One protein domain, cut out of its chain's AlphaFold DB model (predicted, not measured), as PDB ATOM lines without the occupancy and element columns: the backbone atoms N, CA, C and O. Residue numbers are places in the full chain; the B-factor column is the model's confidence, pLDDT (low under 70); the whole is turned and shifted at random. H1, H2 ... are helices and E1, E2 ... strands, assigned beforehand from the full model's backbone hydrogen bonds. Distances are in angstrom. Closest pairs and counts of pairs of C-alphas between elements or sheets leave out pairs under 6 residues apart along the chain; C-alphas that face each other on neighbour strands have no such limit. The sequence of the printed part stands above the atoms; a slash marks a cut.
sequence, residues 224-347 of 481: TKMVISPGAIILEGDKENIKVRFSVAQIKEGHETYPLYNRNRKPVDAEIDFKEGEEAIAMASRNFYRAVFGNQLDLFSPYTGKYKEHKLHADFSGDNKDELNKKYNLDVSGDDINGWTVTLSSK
ATOM      1  N   THR A 224     181.817 199.259 194.403       96.69
ATOM      2  CA  THR A 224     181.652 197.815 194.424       96.69
ATOM      3  C   THR A 224     181.416 197.328 193.010       96.69
ATOM      4  O   THR A 224     180.479 197.754 192.336       96.69
ATOM      5  N   LYS A 225     182.264 196.410 192.555       98.31
ATOM      6  CA  LYS A 225     182.139 195.776 191.251       98.31
ATOM      7  C   LYS A 225     181.353 194.479 191.370       98.31
ATOM      8  O   LYS A 225     181.774 193.556 192.057       98.31
ATOM      9  N   MET A 226     180.236 194.378 190.676       98.50
ATOM     10  CA  MET A 226     179.449 193.155 190.569       98.50
ATOM     11  C   MET A 226     179.833 192.411 189.291       98.50
ATOM     12  O   MET A 226     179.896 193.005 188.212       98.50
ATOM     13  N   VAL A 227     180.117 191.115 189.409       98.44
ATOM     14  CA  VAL A 227     180.531 190.258 188.287       98.44
ATOM     15  C   VAL A 227     179.862 188.897 188.368       98.44
ATOM     16  O   VAL A 227     179.592 188.394 189.457       98.44
ATOM     17  N   ILE A 228     179.631 188.269 187.219       98.38
ATOM     18  CA  ILE A 228     179.185 186.876 187.164       98.38
ATOM     19  C   ILE A 228     180.405 185.969 186.978       98.38
ATOM     20  O   ILE A 228     181.263 186.215 186.130       98.38
ATOM     21  N   SER A 229     180.490 184.909 187.783       98.19
ATOM     22  CA  SER A 229     181.573 183.931 187.673       98.19
ATOM     23  C   SER A 229     181.550 183.243 186.298       98.19
ATOM     24  O   SER A 229     180.471 182.872 185.819       98.19
ATOM     25  N   PRO A 230     182.706 183.029 185.641       97.06
ATOM     26  CA  PRO A 230     182.758 182.335 184.361       97.06
ATOM     27  C   PRO A 230     182.060 180.969 184.408       97.06
ATOM     28  O   PRO A 230     182.375 180.123 185.240       97.06
ATOM     29  N   GLY A 231     181.119 180.743 183.490       95.06
ATOM     30  CA  GLY A 231     180.362 179.490 183.408       95.06
ATOM     31  C   GLY A 231     179.184 179.374 184.382       95.06
ATOM     32  O   GLY A 231     178.471 178.375 184.326       95.06
ATOM     33  N   ALA A 232     178.930 180.378 185.229       97.31
ATOM     34  CA  ALA A 232     177.734 180.402 186.062       97.31
ATOM     35  C   ALA A 232     176.464 180.461 185.195       97.31
ATOM     36  O   ALA A 232     176.325 181.305 184.306       97.31
ATOM     37  N   ILE A 233     175.520 179.563 185.470       96.94
ATOM     38  CA  ILE A 233     174.213 179.535 184.815       96.94
ATOM     39  C   ILE A 233     173.250 180.393 185.629       96.94
ATOM     40  O   ILE A 233     172.944 180.026 186.759       96.94
ATOM     41  N   ILE A 234     172.749 181.488 185.051       96.38
ATOM     42  CA  ILE A 234     171.692 182.324 185.639       96.38
ATOM     43  C   ILE A 234     170.394 182.084 184.871       96.38
ATOM     44  O   ILE A 234     170.343 182.283 183.654       96.38
ATOM     45  N   LEU A 235     169.348 181.635 185.564       94.88
ATOM     46  CA  LEU A 235     168.054 181.374 184.932       94.88
ATOM     47  C   LEU A 235     167.439 182.680 184.421       94.88
ATOM     48  O   LEU A 235     167.464 183.693 185.112       94.88
ATOM     49  N   GLU A 236     166.813 182.641 183.239       91.44
ATOM     50  CA  GLU A 236     166.175 183.825 182.629       91.44
ATOM     51  C   GLU A 236     165.193 184.541 183.569       91.44
ATOM     52  O   GLU A 236     165.163 185.764 183.596       91.44
ATOM     53  N   GLY A 237     164.430 183.790 184.373       90.69
ATOM     54  CA  GLY A 237     163.480 184.368 185.329       90.69
ATOM     55  C   GLY A 237     164.135 185.083 186.514       90.69
ATOM     56  O   GLY A 237     163.488 185.909 187.149       90.69
ATOM     57  N   ASP A 238     165.409 184.802 186.796       95.00
ATOM     58  CA  ASP A 238     166.131 185.393 187.923       95.00
ATOM     59  C   ASP A 238     166.949 186.628 187.498       95.00
ATOM     60  O   ASP A 238     167.232 187.472 188.337       95.00
ATOM     61  N   LYS A 239     167.302 186.789 186.212       91.25
ATOM     62  CA  LYS A 239     168.245 187.831 185.739       91.25
ATOM     63  C   LYS A 239     167.909 189.261 186.170       91.25
ATOM     64  O   LYS A 239     168.820 190.029 186.445       91.25
ATOM     65  N   GLU A 240     166.627 189.610 186.219       91.12
ATOM     66  CA  GLU A 240     166.154 190.945 186.629       91.12
ATOM     67  C   GLU A 240     165.621 190.967 188.072       91.12
ATOM     68  O   GLU A 240     165.158 191.995 188.552       91.12
ATOM     69  N   ASN A 241     165.687 189.832 188.772       94.81
ATOM     70  CA  ASN A 241     165.051 189.611 190.070       94.81
ATOM     71  C   ASN A 241     166.052 189.205 191.163       94.81
ATOM     72  O   ASN A 241     165.650 188.684 192.203       94.81
ATOM     73  N   ILE A 242     167.352 189.416 190.954       97.94
ATOM     74  CA  ILE A 242     168.366 189.210 191.993       97.94
ATOM     75  C   ILE A 242     168.552 190.523 192.746       97.94
ATOM     76  O   ILE A 242     169.195 191.442 192.245       97.94
ATOM     77  N   LYS A 243     168.014 190.599 193.966       97.69
ATOM     78  CA  LYS A 243     168.287 191.699 194.898       97.69
ATOM     79  C   LYS A 243     169.410 191.324 195.850       97.69
ATOM     80  O   LYS A 243     169.471 190.195 196.341       97.69
ATOM     81  N   VAL A 244     170.288 192.286 196.110       98.38
ATOM     82  CA  VAL A 244     171.437 192.136 197.000       98.38
ATOM     83  C   VAL A 244     171.391 193.220 198.060       98.38
ATOM     84  O   VAL A 244     171.274 194.410 197.760       98.38
ATOM     85  N   ARG A 245     171.510 192.802 199.318       98.12
ATOM     86  CA  ARG A 245     171.744 193.685 200.450       98.12
ATOM     87  C   ARG A 245     173.232 193.740 200.751       98.12
ATOM     88  O   ARG A 245     173.838 192.744 201.128       98.12
ATOM     89  N   PHE A 246     173.776 194.939 200.649       98.25
ATOM     90  CA  PHE A 246     175.093 195.302 201.127       98.25
ATOM     91  C   PHE A 246     175.011 195.754 202.575       98.25
ATOM     92  O   PHE A 246     174.195 196.615 202.898       98.25
ATOM     93  N   SER A 247     175.859 195.210 203.439       97.56
ATOM     94  CA  SER A 247     175.992 195.653 204.827       97.56
ATOM     95  C   SER A 247     177.457 195.669 205.254       97.56
ATOM     96  O   SER A 247     178.309 195.083 204.590       97.56
ATOM     97  N   VAL A 248     177.772 196.400 206.322       97.88
ATOM     98  CA  VAL A 248     179.162 196.653 206.723       97.88
ATOM     99  C   VAL A 248     179.426 196.115 208.124       97.88
ATOM    100  O   VAL A 248     178.659 196.387 209.050       97.88
ATOM    101  N   ALA A 249     180.532 195.392 208.284       97.88
ATOM    102  CA  ALA A 249     181.152 195.131 209.578       97.88
ATOM    103  C   ALA A 249     182.293 196.128 209.812       97.88
ATOM    104  O   ALA A 249     183.000 196.502 208.875       97.88
ATOM    105  N   GLN A 250     182.495 196.534 211.063       97.69
ATOM    106  CA  GLN A 250     183.640 197.350 211.470       97.69
ATOM    107  C   GLN A 250     184.514 196.549 212.429       97.69
ATOM    108  O   GLN A 250     184.029 196.050 213.442       97.69
ATOM    109  N   ILE A 251     185.809 196.498 212.154       97.81
ATOM    110  CA  ILE A 251     186.824 195.909 213.016       97.81
ATOM    111  C   ILE A 251     187.676 197.041 213.576       97.81
ATOM    112  O   ILE A 251     188.257 197.835 212.837       97.81
ATOM    113  N   LYS A 252     187.752 197.121 214.902       95.75
ATOM    114  CA  LYS A 252     188.604 198.077 215.607       95.75
ATOM    115  C   LYS A 252     189.291 197.353 216.753       95.75
ATOM    116  O   LYS A 252     188.615 196.719 217.555       95.75
ATOM    117  N   GLU A 253     190.620 197.434 216.814       92.56
ATOM    118  CA  GLU A 253     191.417 196.793 217.878       92.56
ATOM    119  C   GLU A 253     191.109 195.284 218.026       92.56
ATOM    120  O   GLU A 253     191.031 194.749 219.125       92.56
ATOM    121  N   GLY A 254     190.885 194.590 216.902       92.25
ATOM    122  CA  GLY A 254     190.545 193.160 216.871       92.25
ATOM    123  C   GLY A 254     189.085 192.825 217.206       92.25
ATOM    124  O   GLY A 254     188.682 191.675 217.055       92.25
ATOM    125  N   HIS A 255     188.273 193.806 217.606       95.75
ATOM    126  CA  HIS A 255     186.854 193.616 217.886       95.75
ATOM    127  C   HIS A 255     185.998 193.925 216.662       95.75
ATOM    128  O   HIS A 255     186.000 195.049 216.156       95.75
ATOM    129  N   GLU A 256     185.233 192.930 216.220       97.12
ATOM    130  CA  GLU A 256     184.284 193.056 215.120       97.12
ATOM    131  C   GLU A 256     182.896 193.461 215.628       97.12
ATOM    132  O   GLU A 256     182.337 192.856 216.542       97.12
ATOM    133  N   THR A 257     182.333 194.503 215.021       96.75
ATOM    134  CA  THR A 257     180.944 194.928 215.190       96.75
ATOM    135  C   THR A 257     180.193 194.683 213.892       96.75
ATOM    136  O   THR A 257     180.513 195.295 212.873       96.75
ATOM    137  N   TYR A 258     179.169 193.832 213.945       96.56
ATOM    138  CA  TYR A 258     178.295 193.547 212.814       96.56
ATOM    139  C   TYR A 258     176.834 193.351 213.270       96.56
ATOM    140  O   TYR A 258     176.598 192.625 214.240       96.56
ATOM    141  N   PRO A 259     175.848 193.966 212.587       95.38
ATOM    142  CA  PRO A 259     176.024 194.983 211.549       95.38
ATOM    143  C   PRO A 259     176.460 196.330 212.146       95.38
ATOM    144  O   PRO A 259     176.187 196.638 213.309       95.38
ATOM    145  N   LEU A 260     177.120 197.165 211.345       95.94
ATOM    146  CA  LEU A 260     177.425 198.541 211.726       95.94
ATOM    147  C   LEU A 260     176.152 199.400 211.691       95.94
ATOM    148  O   LEU A 260     175.375 199.348 210.737       95.94
ATOM    149  N   TYR A 261     175.958 200.239 212.710       93.62
ATOM    150  CA  TYR A 261     174.838 201.178 212.786       93.62
ATOM    151  C   TYR A 261     175.313 202.627 212.651       93.62
ATOM    152  O   TYR A 261     176.318 203.043 213.229       93.62
ATOM    153  N   ASN A 262     174.549 203.434 211.920       89.25
ATOM    154  CA  ASN A 262     174.772 204.867 211.814       89.25
ATOM    155  C   ASN A 262     174.376 205.603 213.111       89.25
ATOM    156  O   ASN A 262     173.763 205.033 214.017       89.25
ATOM    157  N   ARG A 263     174.674 206.908 213.199       85.12
ATOM    158  CA  ARG A 263     174.369 207.729 214.398       85.12
ATOM    159  C   ARG A 263     172.882 207.743 214.790       85.12
ATOM    160  O   ARG A 263     172.561 207.991 215.946       85.12
ATOM    161  N   ASN A 264     171.980 207.439 213.855       86.88
ATOM    162  CA  ASN A 264     170.534 207.344 214.088       86.88
ATOM    163  C   ASN A 264     170.078 205.917 214.443       86.88
ATOM    164  O   ASN A 264     168.887 205.617 214.350       86.88
ATOM    165  N   ARG A 265     171.012 205.024 214.806       90.69
ATOM    166  CA  ARG A 265     170.757 203.612 215.129       90.69
ATOM    167  C   ARG A 265     170.077 202.847 213.987       90.69
ATOM    168  O   ARG A 265     169.295 201.929 214.226       90.69
ATOM    169  N   LYS A 266     170.345 203.231 212.738       93.56
ATOM    170  CA  LYS A 266     169.928 202.475 211.547       93.56
ATOM    171  C   LYS A 266     171.119 201.701 210.993       93.56
ATOM    172  O   LYS A 266     172.218 202.251 211.037       93.56
ATOM    173  N   PRO A 267     170.927 200.469 210.499       95.12
ATOM    174  CA  PRO A 267     172.016 199.723 209.885       95.12
ATOM    175  C   PRO A 267     172.615 200.526 208.726       95.12
ATOM    176  O   PRO A 267     171.910 201.262 208.025       95.12
ATOM    177  N   VAL A 268     173.931 200.431 208.572       96.19
ATOM    178  CA  VAL A 268     174.643 200.923 207.393       96.19
ATOM    179  C   VAL A 268     174.510 199.848 206.324       96.19
ATOM    180  O   VAL A 268     175.348 198.958 206.205       96.19
ATOM    181  N   ASP A 269     173.393 199.903 205.607       96.00
ATOM    182  CA  ASP A 269     173.062 198.961 204.552       96.00
ATOM    183  C   ASP A 269     172.503 199.653 203.305       96.00
ATOM    184  O   ASP A 269     172.021 200.793 203.346       96.00
ATOM    185  N   ALA A 270     172.607 198.958 202.178       96.06
ATOM    186  CA  ALA A 270     172.014 199.334 200.903       96.06
ATOM    187  C   ALA A 270     171.427 198.092 200.239       96.06
ATOM    188  O   ALA A 270     172.054 197.041 200.236       96.06
ATOM    189  N   GLU A 271     170.228 198.206 199.680       96.38
ATOM    190  CA  GLU A 271     169.605 197.132 198.913       96.38
ATOM    191  C   GLU A 271     169.485 197.587 197.462       96.38
ATOM    192  O   GLU A 271     168.895 198.635 197.202       96.38
ATOM    193  N   ILE A 272     170.079 196.826 196.545       96.19
ATOM    194  CA  ILE A 272     170.105 197.135 195.112       96.19
ATOM    195  C   ILE A 272     169.827 195.886 194.282       96.19
ATOM    196  O   ILE A 272     169.988 194.760 194.756       96.19
ATOM    197  N   ASP A 273     169.434 196.089 193.030       96.56
ATOM    198  CA  ASP A 273     169.371 195.010 192.049       96.56
ATOM    199  C   ASP A 273     170.790 194.655 191.584       96.56
ATOM    200  O   ASP A 273     171.613 195.536 191.320       96.56
ATOM    201  N   PHE A 274     171.088 193.362 191.486       97.38
ATOM    202  CA  PHE A 274     172.366 192.896 190.968       97.38
ATOM    203  C   PHE A 274     172.472 193.224 189.480       97.38
ATOM    204  O   PHE A 274     171.645 192.805 188.670       97.38
ATOM    205  N   LYS A 275     173.540 193.924 189.108       95.31
ATOM    206  CA  LYS A 275     173.852 194.252 187.720       95.31
ATOM    207  C   LYS A 275     175.357 194.224 187.526       95.31
ATOM    208  O   LYS A 275     176.075 194.872 188.277       95.31
ATOM    209  N   GLU A 276     175.834 193.505 186.512       96.69
ATOM    210  CA  GLU A 276     177.264 193.504 186.197       96.69
ATOM    211  C   GLU A 276     177.764 194.924 185.915       96.69
ATOM    212  O   GLU A 276     177.173 195.662 185.120       96.69
ATOM    213  N   GLY A 277     178.869 195.294 186.555       97.31
ATOM    214  CA  GLY A 277     179.419 196.641 186.480       97.31
ATOM    215  C   GLY A 277     179.864 197.167 187.835       97.31
ATOM    216  O   GLY A 277     179.962 196.424 188.807       97.31
ATOM    217  N   GLU A 278     180.177 198.455 187.871       95.81
ATOM    218  CA  GLU A 278     180.566 199.164 189.086       95.81
ATOM    219  C   GLU A 278     179.379 199.959 189.622       95.81
ATOM    220  O   GLU A 278     178.672 200.608 188.855       95.81
ATOM    221  N   GLU A 279     179.190 199.913 190.936       94.69
ATOM    222  CA  GLU A 279     178.136 200.633 191.639       94.69
ATOM    223  C   GLU A 279     178.717 201.326 192.874       94.69
ATOM    224  O   GLU A 279     179.439 200.720 193.673       94.69
ATOM    225  N   ALA A 280     178.387 202.603 193.055       92.69
ATOM    226  CA  ALA A 280     178.755 203.351 194.249       92.69
ATOM    227  C   ALA A 280     177.707 203.118 195.348       92.69
ATOM    228  O   ALA A 280     176.750 203.883 195.489       92.69
ATOM    229  N   ILE A 281     177.897 202.089 196.183       93.75
ATOM    230  CA  ILE A 281     176.886 201.683 197.182       93.75
ATOM    231  C   ILE A 281     176.586 202.773 198.226       93.75
ATOM    232  O   ILE A 281     175.497 202.796 198.803       93.75
ATOM    233  N   ALA A 282     177.502 203.728 198.427       92.69
ATOM    234  CA  ALA A 282     177.256 204.911 199.251       92.69
ATOM    235  C   ALA A 282     176.084 205.763 198.744       92.69
ATOM    236  O   ALA A 282     175.382 206.369 199.550       92.69
ATOM    237  N   MET A 283     175.852 205.800 197.430       92.94
ATOM    238  CA  MET A 283     174.776 206.573 196.803       92.94
ATOM    239  C   MET A 283     173.462 205.791 196.722       92.94
ATOM    240  O   MET A 283     172.390 206.396 196.685       92.94
ATOM    241  N   ALA A 284     173.530 204.461 196.772       92.81
ATOM    242  CA  ALA A 284     172.368 203.582 196.684       92.81
ATOM    243  C   ALA A 284     171.455 203.621 197.925       92.81
ATOM    244  O   ALA A 284     170.298 203.204 197.869       92.81
ATOM    245  N   SER A 285     171.943 204.119 199.067       93.12
ATOM    246  CA  SER A 285     171.166 204.185 200.308       93.12
ATOM    247  C   SER A 285     171.444 205.447 201.101       93.12
ATOM    248  O   SER A 285     172.585 205.828 201.348       93.12
ATOM    249  N   ARG A 286     170.377 206.055 201.630       93.81
ATOM    250  CA  ARG A 286     170.484 207.218 202.519       93.81
ATOM    251  C   ARG A 286     171.249 206.904 203.808       93.81
ATOM    252  O   ARG A 286     171.870 207.806 204.371       93.81
ATOM    253  N   ASN A 287     171.170 205.670 204.311       93.62
ATOM    254  CA  ASN A 287     171.899 205.277 205.518       93.62
ATOM    255  C   ASN A 287     173.396 205.170 205.232       93.62
ATOM    256  O   ASN A 287     174.187 205.684 206.022       93.62
ATOM    257  N   PHE A 288     173.749 204.575 204.093       92.31
ATOM    258  CA  PHE A 288     175.126 204.437 203.628       92.31
ATOM    259  C   PHE A 288     175.740 205.805 203.305       92.31
ATOM    260  O   PHE A 288     176.771 206.158 203.873       92.31
ATOM    261  N   TYR A 289     175.030 206.637 202.533       94.62
ATOM    262  CA  TYR A 289     175.408 208.023 202.238       94.62
ATOM    263  C   TYR A 289     175.741 208.795 203.516       94.62
ATOM    264  O   TYR A 289     176.777 209.444 203.624       94.62
ATOM    265  N   ARG A 290     174.856 208.719 204.520       93.44
ATOM    266  CA  ARG A 290     175.039 209.421 205.798       93.44
ATOM    267  C   ARG A 290     176.203 208.878 206.614       93.44
ATOM    268  O   ARG A 290     176.798 209.655 207.354       93.44
ATOM    269  N   ALA A 291     176.494 207.584 206.515       94.75
ATOM    270  CA  ALA A 291     177.628 206.983 207.198       94.75
ATOM    271  C   ALA A 291     178.946 207.528 206.631       94.75
ATOM    272  O   ALA A 291     179.769 207.999 207.409       94.75
ATOM    273  N   VAL A 292     179.095 207.570 205.302       94.81
ATOM    274  CA  VAL A 292     180.275 208.155 204.640       94.81
ATOM    275  C   VAL A 292     180.355 209.662 204.898       94.81
ATOM    276  O   VAL A 292     181.344 210.149 205.433       94.81
ATOM    277  N   PHE A 293     179.282 210.407 204.609       94.31
ATOM    278  CA  PHE A 293     179.232 211.863 204.808       94.31
ATOM    279  C   PHE A 293     179.504 212.267 206.268       94.31
ATOM    280  O   PHE A 293     180.083 213.314 206.537       94.31
ATOM    281  N   GLY A 294     179.077 211.438 207.225       93.56
ATOM    282  CA  GLY A 294     179.283 211.637 208.659       93.56
ATOM    283  C   GLY A 294     180.585 211.054 209.214       93.56
ATOM    284  O   GLY A 294     180.721 211.007 210.443       93.56
ATOM    285  N   ASN A 295     181.496 210.593 208.349       95.12
ATOM    286  CA  ASN A 295     182.780 209.978 208.693       95.12
ATOM    287  C   ASN A 295     182.658 208.807 209.675       95.12
ATOM    288  O   ASN A 295     183.420 208.695 210.631       95.12
ATOM    289  N   GLN A 296     181.630 207.977 209.507       94.44
ATOM    290  CA  GLN A 296     181.432 206.782 210.327       94.44
ATOM    291  C   GLN A 296     182.195 205.574 209.799       94.44
ATOM    292  O   GLN A 296     182.356 204.614 210.549       94.44
ATOM    293  N   LEU A 297     182.624 205.626 208.535       96.44
ATOM    294  CA  LEU A 297     183.386 204.571 207.877       96.44
ATOM    295  C   LEU A 297     184.864 204.952 207.747       96.44
ATOM    296  O   LEU A 297     185.545 204.500 206.832       96.44
ATOM    297  N   ASP A 298     185.348 205.844 208.613       96.19
ATOM    298  CA  ASP A 298     186.711 206.357 208.582       96.19
ATOM    299  C   ASP A 298     187.738 205.262 208.887       96.19
ATOM    300  O   ASP A 298     187.498 204.359 209.688       96.19
ATOM    301  N   LEU A 299     188.896 205.339 208.235       97.31
ATOM    302  CA  LEU A 299     189.918 204.290 208.315       97.31
ATOM    303  C   LEU A 299     191.152 204.715 209.111       97.31
ATOM    304  O   LEU A 299     191.792 203.898 209.781       97.31
ATOM    305  N   PHE A 300     191.500 205.997 209.018       96.31
ATOM    306  CA  PHE A 300     192.790 206.524 209.439       96.31
ATOM    307  C   PHE A 300     192.650 207.526 210.575       96.31
ATOM    308  O   PHE A 300     191.713 208.316 210.636       96.31
ATOM    309  N   SER A 301     193.634 207.499 211.460       93.50
ATOM    310  CA  SER A 301     193.830 208.442 212.546       93.50
ATOM    311  C   SER A 301     195.209 209.082 212.384       93.50
ATOM    312  O   SER A 301     196.181 208.358 212.143       93.50
ATOM    313  N   PRO A 302     195.351 210.402 212.591       92.00
ATOM    314  CA  PRO A 302     196.655 211.062 212.538       92.00
ATOM    315  C   PRO A 302     197.618 210.551 213.626       92.00
ATOM    316  O   PRO A 302     198.835 210.694 213.496       92.00
ATOM    317  N   TYR A 303     197.087 209.915 214.676       91.31
ATOM    318  CA  TYR A 303     197.852 209.398 215.809       91.31
ATOM    319  C   TYR A 303     198.378 207.982 215.577       91.31
ATOM    320  O   TYR A 303     199.539 207.696 215.863       91.31
ATOM    321  N   THR A 304     197.530 207.093 215.063       91.81
ATOM    322  CA  THR A 304     197.803 205.648 215.004       91.81
ATOM    323  C   THR A 304     197.899 205.104 213.579       91.81
ATOM    324  O   THR A 304     198.241 203.939 213.398       91.81
ATOM    325  N   GLY A 305     197.642 205.924 212.556       93.12
ATOM    326  CA  GLY A 305     197.524 205.460 211.175       93.12
ATOM    327  C   GLY A 305     196.203 204.727 210.951       93.12
ATOM    328  O   GLY A 305     195.167 205.143 211.473       93.12
ATOM    329  N   LYS A 306     196.214 203.645 210.162       95.62
ATOM    330  CA  LYS A 306     195.008 202.833 209.950       95.62
ATOM    331  C   LYS A 306     194.620 202.160 211.268       95.62
ATOM    332  O   LYS A 306     195.395 201.376 211.805       95.62
ATOM    333  N   TYR A 307     193.439 202.482 211.783       95.75
ATOM    334  CA  TYR A 307     192.989 202.039 213.110       95.75
ATOM    335  C   TYR A 307     191.637 201.318 213.078       95.75
ATOM    336  O   TYR A 307     191.260 200.660 214.051       95.75
ATOM    337  N   LYS A 308     190.922 201.439 211.958       96.50
ATOM    338  CA  LYS A 308     189.709 200.694 211.650       96.50
ATOM    339  C   LYS A 308     189.892 199.941 210.345       96.50
ATOM    340  O   LYS A 308     190.549 200.422 209.422       96.50
ATOM    341  N   GLU A 309     189.258 198.786 210.289       97.44
ATOM    342  CA  GLU A 309     189.044 198.022 209.073       97.44
ATOM    343  C   GLU A 309     187.543 197.818 208.883       97.44
ATOM    344  O   GLU A 309     186.804 197.657 209.857       97.44
ATOM    345  N   HIS A 310     187.082 197.858 207.641       98.00
ATOM    346  CA  HIS A 310     185.691 197.592 207.302       98.00
ATOM    347  C   HIS A 310     185.617 196.373 206.396       98.00
ATOM    348  O   HIS A 310     186.456 196.207 205.516       98.00
ATOM    349  N   LYS A 311     184.598 195.536 206.592       97.75
ATOM    350  CA  LYS A 311     184.282 194.426 205.688       97.75
ATOM    351  C   LYS A 311     182.913 194.642 205.079       97.75
ATOM    352  O   LYS A 311     181.958 194.957 205.793       97.75
ATOM    353  N   LEU A 312     182.827 194.464 203.767       98.00
ATOM    354  CA  LEU A 312     181.563 194.472 203.052       98.00
ATOM    355  C   LEU A 312     180.969 193.059 203.031       98.00
ATOM    356  O   LEU A 312     181.638 192.099 202.660       98.00
ATOM    357  N   HIS A 313     179.699 192.952 203.396       98.19
ATOM    358  CA  HIS A 313     178.883 191.753 203.243       98.19
ATOM    359  C   HIS A 313     177.880 191.974 202.114       98.19
ATOM    360  O   HIS A 313     177.368 193.085 201.954       98.19
ATOM    361  N   ALA A 314     177.606 190.922 201.347       98.38
ATOM    362  CA  ALA A 314     176.615 190.919 200.282       98.38
ATOM    363  C   ALA A 314     175.750 189.664 200.411       98.38
ATOM    364  O   ALA A 314     176.243 188.552 200.248       98.38
ATOM    365  N   ASP A 315     174.466 189.859 200.685       98.38
ATOM    366  CA  ASP A 315     173.503 188.779 200.893       98.38
ATOM    367  C   ASP A 315     172.326 188.933 199.929       98.38
ATOM    368  O   ASP A 315     171.887 190.054 199.656       98.38
ATOM    369  N   PHE A 316     171.766 187.824 199.440       98.62
ATOM    370  CA  PHE A 316     170.508 187.891 198.693       98.62
ATOM    371  C   PHE A 316     169.394 188.464 199.573       98.62
ATOM    372  O   PHE A 316     169.249 188.111 200.748       98.62
ATOM    373  N   SER A 317     168.580 189.336 198.992       97.62
ATOM    374  CA  SER A 317     167.476 190.012 199.669       97.62
ATOM    375  C   SER A 317     166.195 189.982 198.829       97.62
ATOM    376  O   SER A 317     166.122 189.284 197.819       97.62
ATOM    377  N   GLY A 318     165.151 190.678 199.284       95.88
ATOM    378  CA  GLY A 318     163.817 190.596 198.689       95.88
ATOM    379  C   GLY A 318     163.061 189.305 199.028       95.88
ATOM    380  O   GLY A 318     163.515 188.472 199.818       95.88
ATOM    381  N   ASP A 319     161.878 189.160 198.429       96.12
ATOM    382  CA  ASP A 319     160.937 188.072 198.728       96.12
ATOM    383  C   ASP A 319     161.436 186.700 198.244       96.12
ATOM    384  O   ASP A 319     161.116 185.675 198.840       96.12
ATOM    385  N   ASN A 320     162.264 186.669 197.196       96.06
ATOM    386  CA  ASN A 320     162.812 185.448 196.600       96.06
ATOM    387  C   ASN A 320     164.192 185.050 197.155       96.06
ATOM    388  O   ASN A 320     164.807 184.117 196.635       96.06
ATOM    389  N   LYS A 321     164.693 185.711 198.208       97.50
ATOM    390  CA  LYS A 321     166.041 185.469 198.758       97.50
ATOM    391  C   LYS A 321     166.325 183.993 199.062       97.50
ATOM    392  O   LYS A 321     167.431 183.519 198.819       97.50
ATOM    393  N   ASP A 322     165.342 183.252 199.575       96.81
ATOM    394  CA  ASP A 322     165.526 181.852 199.969       96.81
ATOM    395  C   ASP A 322     165.644 180.952 198.730       96.81
ATOM    396  O   ASP A 322     166.414 179.993 198.724       96.81
ATOM    397  N   GLU A 323     164.939 181.288 197.647       95.44
ATOM    398  CA  GLU A 323     165.082 180.608 196.358       95.44
ATOM    399  C   GLU A 323     166.423 180.930 195.695       95.44
ATOM    400  O   GLU A 323     167.083 180.029 195.175       95.44
ATOM    401  N   LEU A 324     166.860 182.191 195.743       97.69
ATOM    402  CA  LEU A 324     168.162 182.605 195.216       97.69
ATOM    403  C   LEU A 324     169.309 181.907 195.957       97.69
ATOM    404  O   LEU A 324     170.213 181.380 195.313       97.69
ATOM    405  N   ASN A 325     169.226 181.797 197.287       97.25
ATOM    406  CA  ASN A 325     170.215 181.094 198.111       97.25
ATOM    407  C   ASN A 325     170.365 179.606 197.753       97.25
ATOM    408  O   ASN A 325     171.453 179.043 197.897       97.25
ATOM    409  N   LYS A 326     169.308 178.948 197.258       95.62
ATOM    410  CA  LYS A 326     169.395 177.559 196.766       95.62
ATOM    411  C   LYS A 326     170.124 177.453 195.427       95.62
ATOM    412  O   LYS A 326     170.764 176.443 195.158       95.62
ATOM    413  N   LYS A 327     170.016 178.483 194.586       96.94
ATOM    414  CA  LYS A 327     170.479 178.477 193.192       96.94
ATOM    415  C   LYS A 327     171.870 179.078 193.007       96.94
ATOM    416  O   LYS A 327     172.589 178.662 192.104       96.94
ATOM    417  N   TYR A 328     172.253 180.043 193.832       98.19
ATOM    418  CA  TYR A 328     173.412 180.903 193.602       98.19
ATOM    419  C   TYR A 328     174.232 181.114 194.883       98.19
ATOM    420  O   TYR A 328     173.790 180.759 195.978       98.19
ATOM    421  N   ASN A 329     175.426 181.698 194.748       98.19
ATOM    422  CA  ASN A 329     176.194 182.274 195.859       98.19
ATOM    423  C   ASN A 329     176.657 183.689 195.511       98.19
ATOM    424  O   ASN A 329     176.841 184.012 194.335       98.19
ATOM    425  N   LEU A 330     176.892 184.492 196.548       98.56
ATOM    426  CA  LEU A 330     177.585 185.771 196.465       98.56
ATOM    427  C   LEU A 330     178.885 185.668 197.253       98.56
ATOM    428  O   LEU A 330     178.863 185.398 198.450       98.56
ATOM    429  N   ASP A 331     180.003 185.912 196.579       98.31
ATOM    430  CA  ASP A 331     181.323 185.941 197.200       98.31
ATOM    431  C   ASP A 331     181.876 187.366 197.147       98.31
ATOM    432  O   ASP A 331     181.977 187.957 196.068       98.31
ATOM    433  N   VAL A 332     182.238 187.922 198.305       98.38
ATOM    434  CA  VAL A 332     182.846 189.256 198.402       98.38
ATOM    435  C   VAL A 332     184.359 189.127 198.533       98.38
ATOM    436  O   VAL A 332     184.870 188.383 199.366       98.38
ATOM    437  N   SER A 333     185.081 189.884 197.715       98.19
ATOM    438  CA  SER A 333     186.540 190.006 197.739       98.19
ATOM    439  C   SER A 333     186.951 191.476 197.652       98.19
ATOM    440  O   SER A 333     186.130 192.326 197.306       98.19
ATOM    441  N   GLY A 334     188.214 191.779 197.950       97.56
ATOM    442  CA  GLY A 334     188.728 193.151 198.001       97.56
ATOM    443  C   GLY A 334     188.914 193.649 199.431       97.56
ATOM    444  O   GLY A 334     188.991 192.847 200.363       97.56
ATOM    445  N   ASP A 335     189.033 194.965 199.582       96.81
ATOM    446  CA  ASP A 335     189.293 195.610 200.867       96.81
ATOM    447  C   ASP A 335     188.734 197.041 200.925       96.81
ATOM    448  O   ASP A 335     188.329 197.636 199.928       96.81
ATOM    449  N   ASP A 336     188.719 197.609 202.127       97.38
ATOM    450  CA  ASP A 336     188.176 198.935 202.419       97.38
ATOM    451  C   ASP A 336     189.000 200.107 201.864       97.38
ATOM    452  O   ASP A 336     188.551 201.244 201.969       97.38
ATOM    453  N   ILE A 337     190.174 199.879 201.274       96.75
ATOM    454  CA  ILE A 337     190.994 200.918 200.635       96.75
ATOM    455  C   ILE A 337     190.816 200.877 199.116       96.75
ATOM    456  O   ILE A 337     190.671 201.921 198.485       96.75
ATOM    457  N   ASN A 338     190.856 199.681 198.533       95.44
ATOM    458  CA  ASN A 338     190.873 199.464 197.088       95.44
ATOM    459  C   ASN A 338     189.484 199.178 196.504       95.44
ATOM    460  O   ASN A 338     189.311 199.218 195.285       95.44
ATOM    461  N   GLY A 339     188.501 198.899 197.361       95.88
ATOM    462  CA  GLY A 339     187.134 198.583 196.980       95.88
ATOM    463  C   GLY A 339     186.874 197.090 196.890       95.88
ATOM    464  O   GLY A 339     187.721 196.249 197.205       95.88
ATOM    465  N   TRP A 340     185.659 196.765 196.462       98.00
ATOM    466  CA  TRP A 340     185.098 195.428 196.618       98.00
ATOM    467  C   TRP A 340     184.683 194.838 195.279       98.00
ATOM    468  O   TRP A 340     184.232 195.544 194.379       98.00
ATOM    469  N   THR A 341     184.790 193.520 195.150       98.62
ATOM    470  CA  THR A 341     184.193 192.759 194.051       98.62
ATOM    471  C   THR A 341     183.253 191.708 194.612       98.62
ATOM    472  O   THR A 341     183.660 190.885 195.430       98.62
ATOM    473  N   VAL A 342     182.007 191.732 194.148       98.69
ATOM    474  CA  VAL A 342     180.958 190.770 194.487       98.69
ATOM    475  C   VAL A 342     180.749 189.863 193.292       98.69
ATOM    476  O   VAL A 342     180.345 190.310 192.216       98.69
ATOM    477  N   THR A 343     181.035 188.585 193.485       98.75
ATOM    478  CA  THR A 343     180.935 187.573 192.439       98.75
ATOM    479  C   THR A 343     179.671 186.757 192.634       98.75
ATOM    480  O   THR A 343     179.518 186.085 193.650       98.75
ATOM    481  N   LEU A 344     178.782 186.785 191.644       98.69
ATOM    482  CA  LEU A 344     177.636 185.890 191.559       98.69
ATOM    483  C   LEU A 344     178.074 184.575 190.910       98.69
ATOM    484  O   LEU A 344     178.432 184.539 189.730       98.69
ATOM    485  N   SER A 345     178.041 183.486 191.672       98.12
ATOM    486  CA  SER A 345     178.269 182.129 191.166       98.12
ATOM    487  C   SER A 345     176.980 181.307 191.202       98.12
ATOM    488  O   SER A 345     176.004 181.676 191.854       98.12
ATOM    489  N   SER A 346     176.948 180.201 190.457       97.50
ATOM    490  CA  SER A 346     175.765 179.348 190.331       97.50
ATOM    491  C   SER A 346     176.020 177.953 190.888       97.50
ATOM    492  O   SER A 346     177.085 177.379 190.673       97.50
ATOM    493  N   LYS A 347     175.017 177.413 191.582       96.69
ATOM    494  CA  LYS A 347     174.908 176.013 192.022       96.69
ATOM    495  C   LYS A 347     174.169 175.153 190.990       96.69
ATOM    496  O   LYS A 347     173.986 173.957 191.201       96.69
TER     497      LYS A 347
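Overview. This is residues 224 to 347 of the 481 residues of the protein "G5 domain-containing protein" of Clostridiales bacterium S5-A14a (UniProt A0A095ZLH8). Two sheets of four strands lie face to face as a sandwich, their strands crossed at 36 degrees: one is built on the long antiparallel pair E2 and E6, with the short E3 and E4 beside E2, and the other runs E5, E1, E8, E7. The small helices H1 and H2 pack on E4, H3 sits where the chain passes from E6 to E7, and the long loops that hold Glu 236 and Tyr 303 lie at opposite ends of the longest axis. The printed part has 124 residues with three named helices and eight named strands, in the order E1 E2 E3 E4 E5 H1 H2 E6 H3 E7 E8. The class is mixed, helices and strands; the first sheet is branched and antiparallel in its pairs, the second is mixed. The whole is compact, with a radius of gyration of the C-alphas of 15.4 A, yet elongated in outline, spanning 52 by 28 by 24 A.

Arrangement. In the branched sheet, E2, residues 243 to 252, has three antiparallel neighbours. E6, residues 308 to 317, lies on one side, with N 247 and O 313 3.0 A apart and N 311 and O 249 2.9 A apart. On the other side lie E4, residues 269 to 273, beside residues 243 to 247, with N 246 and O 270 2.7 A apart, and E3, residues 255 to 257, beside residues 249 to 252, with N 257 and O 250 2.8 A apart. E2 and E3 form a hairpin. The second sheet has E5, residues 277 to 280, and E7, residues 328 to 335, as edge strands. E5 is antiparallel to E1, residues 224 to 228, with N 226 and O 277 2.8 A apart. E1 is parallel to E8, residues 339 to 346, with N 342 and O 225 2.8 A apart. E7 and E8 form an antiparallel hairpin, with N 341 and O 333 2.8 A apart. Both sheets are strongly twisted. They make a sandwich, two sheets face to face, with facing parts 9.4 A centre to centre; the closest C-alphas of E6 and E7, those of Ala 314 and Leu 330, are 6.5 A apart. E2 is apart from E7 and E8. H1, residues 281 to 284, is on the branched sheet, over E4, at a height over the sheet of 7.5 A, on a local plane of only just 6 C-alphas. H2, residues 286 to 293, only grazes that sheet with residues 286 to 291; H1 and H2 touch only at the corner, with the C-alphas of Ala 282 and Tyr 289 closest at 4.7 A. H3, residues 321 to 327, only grazes both sheets, the second only just, with 5 pairs of C-alphas within 10 A. In H2 and H3 every O i to N i+4 pair is within hydrogen-bond range; H1 is too short for one.

Along the chain. E1 begins at C-alpha 224, (181.652, 197.815, 194.424). E2 measures 29.7 A from first to last C-alpha, starting at (168.287, 191.699, 194.898), and E6 27.4 A. E8 measures 23.3 A, ending at C-alpha 346, (175.765, 179.348, 190.331), and E7 22.8 A. H2 measures 10.2 A and H3 10.0 A.

Size, cuts and confidence. The two C-alphas farthest apart, those of Glu 236 and Tyr 303, are 52.5 A apart. The printed part has no cut. The links E1 to E2, E3 to E4 and H2 to E6 are long; within the last, residues 300 to 301 pair antiparallel with residues 305 to 306. The mean pLDDT of the printed part is 95.8, and no printed residue is under 70.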